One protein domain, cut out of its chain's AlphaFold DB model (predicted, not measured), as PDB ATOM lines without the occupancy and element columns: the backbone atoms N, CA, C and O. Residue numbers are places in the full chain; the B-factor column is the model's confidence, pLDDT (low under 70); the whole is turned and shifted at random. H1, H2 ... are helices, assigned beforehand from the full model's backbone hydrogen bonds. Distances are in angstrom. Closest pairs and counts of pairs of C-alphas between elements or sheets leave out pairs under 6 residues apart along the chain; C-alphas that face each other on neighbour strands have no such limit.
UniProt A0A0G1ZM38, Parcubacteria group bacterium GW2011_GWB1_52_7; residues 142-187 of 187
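AT A GLANCE: This is residues 142 to 187 of the 187 residues of a protein of Parcubacteria group bacterium GW2011_GWB1_52_7 (UniProt A0A0G1ZM38). Four short helices make a small body in which the chain loops through H1 and H2 and returns with H3 beside H1; H4 follows, and the tail, residues 180 to 187, sticks out and makes the length. The printed part has 46 residues, with H1 to H4 in order and no named strand: all helix. It is only just loose, close to extended, with radius of gyration of the C-alphas 13.7 A and spans of 47 by 20 by 10 A.

HOW THE PARTS SIT: Start at H1, residues 142 to 146, which touches H3, residues 168 to 171; the closest C-alphas, of Ile 143 and Leu 171, are 5.2 A apart. H3 and H4, residues 173 to 179, only just touch, only at the corner, with 3 pairs of C-alphas within 8 A, the closest Asp 170 and Val 176 at 5.7 A. H2, residues 154 to 163, is apart from H4. Every O i to N i+4 pair is within hydrogen-bond range in H1, H2 and H4; H3 is too short for one.

IN THESE COORDINATES: Find C-alpha 142 at (3.100, -42.805, -0.748), where H1 begins. H2 runs 14.2 A; H4 runs 10.0 A to C-alpha 179 at (10.149, -31.048, 10.078).

THE WHOLE: The printed part has no cut and no long link between helices. Residues 180 to 187 have pLDDT under 70.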
ATOM      1  N   ARG A 142       3.752 -43.668   0.247       88.19
ATOM      2  CA  ARG A 142       3.100 -42.805  -0.748       88.19
ATOM      3  C   ARG A 142       3.831 -41.485  -0.935       88.19
ATOM      4  O   ARG A 142       3.889 -41.012  -2.061       88.19
ATOM      5  N   ILE A 143       4.373 -40.896   0.132       88.56
ATOM      6  CA  ILE A 143       5.185 -39.674   0.036       88.56
ATOM      7  C   ILE A 143       6.384 -39.938  -0.877       88.56
ATOM      8  O   ILE A 143       6.532 -39.269  -1.894       88.56
ATOM      9  N   ARG A 144       7.157 -40.992  -0.580       87.44
ATOM     10  CA  ARG A 144       8.295 -41.422  -1.404       87.44
ATOM     11  C   ARG A 144       7.898 -41.618  -2.867       87.44
ATOM     12  O   ARG A 144       8.561 -41.102  -3.760       87.44
ATOM     13  N   ASP A 145       6.822 -42.361  -3.111       87.94
ATOM     14  CA  ASP A 145       6.398 -42.704  -4.470       87.94
ATOM     15  C   ASP A 145       5.822 -41.490  -5.228       87.94
ATOM     16  O   ASP A 145       5.812 -41.487  -6.456       87.94
ATOM     17  N   SER A 146       5.394 -40.436  -4.522       85.81
ATOM     18  CA  SER A 146       4.955 -39.166  -5.123       85.81
ATOM     19  C   SER A 146       6.123 -38.380  -5.733       85.81
ATOM     20  O   SER A 146       5.917 -37.583  -6.643       85.81
ATOM     21  N   GLY A 147       7.355 -38.622  -5.276       84.44
ATOM     22  CA  GLY A 147       8.571 -38.053  -5.863       84.44
ATOM     23  C   GLY A 147       9.011 -38.707  -7.180       84.44
ATOM     24  O   GLY A 147       9.911 -38.192  -7.847       84.44
ATOM     25  N   ASP A 148       8.410 -39.835  -7.569       87.81
ATOM     26  CA  ASP A 148       8.760 -40.555  -8.793       87.81
ATOM     27  C   ASP A 148       8.115 -39.892 -10.021       87.81
ATOM     28  O   ASP A 148       6.920 -40.040 -10.293       87.81
ATOM     29  N   LYS A 149       8.943 -39.187 -10.803       88.50
ATOM     30  CA  LYS A 149       8.518 -38.461 -12.010       88.50
ATOM     31  C   LYS A 149       7.952 -39.355 -13.115       88.50
ATOM     32  O   LYS A 149       7.303 -38.850 -14.024       88.50
ATOM     33  N   SER A 150       8.197 -40.667 -13.059       89.50
ATOM     34  CA  SER A 150       7.634 -41.622 -14.020       89.50
ATOM     35  C   SER A 150       6.170 -41.963 -13.731       89.50
ATOM     36  O   SER A 150       5.494 -42.553 -14.576       89.50
ATOM     37  N   LYS A 151       5.652 -41.615 -12.543       88.69
ATOM     38  CA  LYS A 151       4.266 -41.908 -12.174       88.69
ATOM     39  C   LYS A 151       3.290 -41.013 -12.938       88.69
ATOM     40  O   LYS A 151       3.541 -39.818 -13.095       88.69
ATOM     41  N   PRO A 152       2.101 -41.532 -13.297       86.88
ATOM     42  CA  PRO A 152       1.060 -40.743 -13.961       86.88
ATOM     43  C   PRO A 152       0.538 -39.580 -13.102       86.88
ATOM     44  O   PRO A 152      -0.120 -38.684 -13.615       86.88
ATOM     45  N   THR A 153       0.829 -39.577 -11.799       85.88
ATOM     46  CA  THR A 153       0.488 -38.494 -10.869       85.88
ATOM     47  C   THR A 153       1.428 -37.293 -10.965       85.88
ATOM     48  O   THR A 153       1.062 -36.216 -10.498       85.88
ATOM     49  N   TRP A 154       2.616 -37.444 -11.564       91.31
ATOM     50  CA  TRP A 154       3.637 -36.396 -11.588       91.31
ATOM     51  C   TRP A 154       3.165 -35.069 -12.208       91.31
ATOM     52  O   TRP A 154       3.397 -34.038 -11.581       91.31
ATOM     53  N   PRO A 155       2.426 -35.039 -13.338       92.12
ATOM     54  CA  PRO A 155       1.955 -33.773 -13.908       92.12
ATOM     55  C   PRO A 155       1.069 -32.958 -12.950       92.12
ATOM     56  O   PRO A 155       1.125 -31.730 -12.934       92.12
ATOM     57  N   ALA A 156       0.264 -33.628 -12.116       90.56
ATOM     58  CA  ALA A 156      -0.546 -32.950 -11.106       90.56
ATOM     59  C   ALA A 156       0.324 -32.386  -9.969       90.56
ATOM     60  O   ALA A 156       0.100 -31.261  -9.526       90.56
ATOM     61  N   ILE A 157       1.339 -33.139  -9.537       91.69
ATOM     62  CA  ILE A 157       2.297 -32.715  -8.505       91.69
ATOM     63  C   ILE A 157       3.120 -31.519  -8.989       91.69
ATOM     64  O   ILE A 157       3.267 -30.545  -8.261       91.69
ATOM     65  N   GLU A 158       3.607 -31.546 -10.228       92.69
ATOM     66  CA  GLU A 158       4.376 -30.452 -10.827       92.69
ATOM     67  C   GLU A 158       3.573 -29.147 -10.881       92.69
ATOM     68  O   GLU A 158       4.099 -28.074 -10.569       92.69
ATOM     69  N   LYS A 159       2.272 -29.239 -11.180       93.06
ATOM     70  CA  LYS A 159       1.364 -28.091 -11.104       93.06
ATOM     71  C   LYS A 159       1.280 -27.527  -9.683       93.06
ATOM     72  O   LYS A 159       1.355 -26.313  -9.531       93.06
ATOM     73  N   MET A 160       1.168 -28.386  -8.668       91.94
ATOM     74  CA  MET A 160       1.108 -27.975  -7.255       91.94
ATOM     75  C   MET A 160       2.431 -27.377  -6.751       91.94
ATOM     76  O   MET A 160       2.425 -26.429  -5.972       91.94
ATOM     77  N   LEU A 161       3.570 -27.901  -7.212       92.56
ATOM     78  CA  LEU A 161       4.883 -27.310  -6.937       92.56
ATOM     79  C   LEU A 161       4.990 -25.910  -7.561       92.56
ATOM     80  O   LEU A 161       5.505 -24.989  -6.936       92.56
ATOM     81  N   SER A 162       4.470 -25.744  -8.780       94.12
ATOM     82  CA  SER A 162       4.515 -24.474  -9.514       94.12
ATOM     83  C   SER A 162       3.585 -23.407  -8.928       94.12
ATOM     84  O   SER A 162       3.920 -22.225  -8.968       94.12
ATOM     85  N   SER A 163       2.430 -23.797  -8.378       94.56
ATOM     86  CA  SER A 163       1.517 -22.882  -7.673       94.56
ATOM     87  C   SER A 163       1.967 -22.553  -6.246       94.56
ATOM     88  O   SER A 163       1.418 -21.637  -5.640       94.56
ATOM     89  N   GLY A 164       2.964 -23.270  -5.713       89.62
ATOM     90  CA  GLY A 164       3.425 -23.125  -4.330       89.62
ATOM     91  C   GLY A 164       2.544 -23.840  -3.301       89.62
ATOM     92  O   GLY A 164       2.778 -23.698  -2.103       89.62
ATOM     93  N   ASP A 165       1.569 -24.636  -3.748       85.75
ATOM     94  CA  ASP A 165       0.701 -25.435  -2.873       85.75
ATOM     95  C   ASP A 165       1.452 -26.608  -2.220       85.75
ATOM     96  O   ASP A 165       1.010 -27.159  -1.209       85.75
ATOM     97  N   LEU A 166       2.585 -27.006  -2.806       87.06
ATOM     98  CA  LEU A 166       3.463 -28.057  -2.305       87.06
ATOM     99  C   LEU A 166       4.919 -27.586  -2.336       87.06
ATOM    100  O   LEU A 166       5.352 -26.948  -3.296       87.06
ATOM    101  N   HIS A 167       5.703 -27.949  -1.324       89.75
ATOM    102  CA  HIS A 167       7.150 -27.777  -1.356       89.75
ATOM    103  C   HIS A 167       7.822 -29.078  -1.818       89.75
ATOM    104  O   HIS A 167       7.392 -30.167  -1.451       89.75
ATOM    105  N   ILE A 168       8.922 -29.002  -2.577       88.50
ATOM    106  CA  ILE A 168       9.604 -30.204  -3.108       88.50
ATOM    107  C   ILE A 168      10.013 -31.200  -2.010       88.50
ATOM    108  O   ILE A 168       9.903 -32.410  -2.173       88.50
ATOM    109  N   ASP A 169      10.431 -30.682  -0.858       89.12
ATOM    110  CA  ASP A 169      10.772 -31.492   0.316       89.12
ATOM    111  C   ASP A 169       9.589 -32.273   0.908       89.12
ATOM    112  O   ASP A 169       9.822 -33.223   1.648       89.12
ATOM    113  N   ASP A 170       8.343 -31.920   0.583       87.44
ATOM    114  CA  ASP A 170       7.164 -32.682   1.008       87.44
ATOM    115  C   ASP A 170       7.021 -34.008   0.239       87.44
ATOM    116  O   ASP A 170       6.188 -34.834   0.601       87.44
ATOM    117  N   LEU A 171       7.839 -34.233  -0.799       89.19
ATOM    118  CA  LEU A 171       7.950 -35.503  -1.530       89.19
ATOM    119  C   LEU A 171       9.055 -36.416  -0.977       89.19
ATOM    120  O   LEU A 171       9.155 -37.579  -1.371       89.19
ATOM    121  N   ASP A 172       9.891 -35.908  -0.067       88.56
ATOM    122  CA  ASP A 172      10.916 -36.693   0.617       88.56
ATOM    123  C   ASP A 172      10.431 -37.019   2.033       88.56
ATOM    124  O   ASP A 172      10.392 -36.145   2.909       88.56
ATOM    125  N   PRO A 173      10.086 -38.283   2.312       86.50
ATOM    126  CA  PRO A 173       9.528 -38.629   3.603       86.50
ATOM    127  C   PRO A 173      10.526 -38.428   4.761       86.50
ATOM    128  O   PRO A 173      10.101 -38.151   5.885       86.50
ATOM    129  N   ALA A 174      11.842 -38.482   4.513       87.00
ATOM    130  CA  ALA A 174      12.847 -38.196   5.537       87.00
ATOM    131  C   ALA A 174      12.827 -36.717   5.944       87.00
ATOM    132  O   ALA A 174      12.937 -36.398   7.131       87.00
ATOM    133  N   LYS A 175      12.615 -35.816   4.980       86.69
ATOM    134  CA  LYS A 175      12.459 -34.381   5.247       86.69
ATOM    135  C   LYS A 175      11.116 -34.057   5.888       86.69
ATOM    136  O   LYS A 175      11.064 -33.224   6.788       86.69
ATOM    137  N   VAL A 176      10.042 -34.739   5.489       83.81
ATOM    138  CA  VAL A 176       8.736 -34.611   6.156       83.81
ATOM    139  C   VAL A 176       8.869 -34.940   7.644       83.81
ATOM    140  O   VAL A 176       8.423 -34.159   8.483       83.81
ATOM    141  N   MET A 177       9.546 -36.039   7.991       79.69
ATOM    142  CA  MET A 177       9.736 -36.441   9.390       79.69
ATOM    143  C   MET A 177      10.646 -35.504  10.188       79.69
ATOM    144  O   MET A 177      10.382 -35.287  11.368       79.69
ATOM    145  N   SER A 178      11.697 -34.937   9.586       82.25
ATOM    146  CA  SER A 178      12.601 -34.020  10.301       82.25
ATOM    147  C   SER A 178      11.956 -32.670  10.635       82.25
ATOM    148  O   SER A 178      12.394 -31.989  11.560       82.25
ATOM    149  N   ARG A 179      10.904 -32.295   9.900       74.06
ATOM    150  CA  ARG A 179      10.149 -31.048  10.078       74.06
ATOM    151  C   ARG A 179       9.024 -31.152  11.101       74.06
ATOM    152  O   ARG A 179       8.555 -30.118  11.572       74.06
ATOM    153  N   VAL A 180       8.570 -32.359  11.442       66.50
ATOM    154  CA  VAL A 180       7.593 -32.540  12.522       66.50
ATOM    155  C   VAL A 180       8.320 -32.257  13.838       66.50
ATOM    156  O   VAL A 180       9.247 -32.994  14.177       66.50
ATOM    157  N   PRO A 181       7.944 -31.209  14.595       59.97
ATOM    158  CA  PRO A 181       8.592 -30.908  15.859       59.97
ATOM    159  C   PRO A 181       8.407 -32.102  16.794       59.97
ATOM    160  O   PRO A 181       7.310 -32.357  17.292       59.97
ATOM    161  N   CYS A 182       9.474 -32.859  17.036       56.16
ATOM    162  CA  CYS A 182       9.488 -33.824  18.121       56.16
ATOM    163  C   CYS A 182       9.396 -33.016  19.413       56.16
ATOM    164  O   CYS A 182      10.376 -32.412  19.846       56.16
ATOM    165  N   GLY A 183       8.200 -32.969  19.999       54.12
ATOM    166  CA  GLY A 183       7.937 -32.375  21.303       54.12
ATOM    167  C   GLY A 183       8.705 -33.108  22.401       54.12
ATOM    168  O   GLY A 183       8.137 -33.878  23.164       54.12
ATOM    169  N   ALA A 184      10.009 -32.865  22.487       42.66
ATOM    170  CA  ALA A 184      10.840 -33.195  23.626       42.66
ATOM    171  C   ALA A 184      10.994 -31.938  24.487       42.66
ATOM    172  O   ALA A 184      12.069 -31.358  24.587       42.66
ATOM    173  N   LYS A 185       9.902 -31.531  25.133       34.12
ATOM    174  CA  LYS A 185       9.978 -30.925  26.463       34.12
ATOM    175  C   LYS A 185       8.888 -31.560  27.311       34.12
ATOM    176  O   LYS A 185       7.726 -31.175  27.243       34.12
ATOM    177  N   LYS A 186       9.290 -32.577  28.078       38.00
ATOM    178  CA  LYS A 186       8.612 -32.897  29.334       38.00
ATOM    179  C   LYS A 186       8.627 -31.605  30.156       38.00
ATOM    180  O   LYS A 186       9.716 -31.088  30.408       38.00
ATOM    181  N   MET A 187       7.454 -31.058  30.463       34.88
ATOM    182  CA  MET A 187       7.298 -30.262  31.682       34.88
ATOM    183  C   MET A 187       7.203 -31.228  32.856       34.88
ATOM    184  O   MET A 187       6.621 -32.320  32.648       34.88
TER     185      MET A 187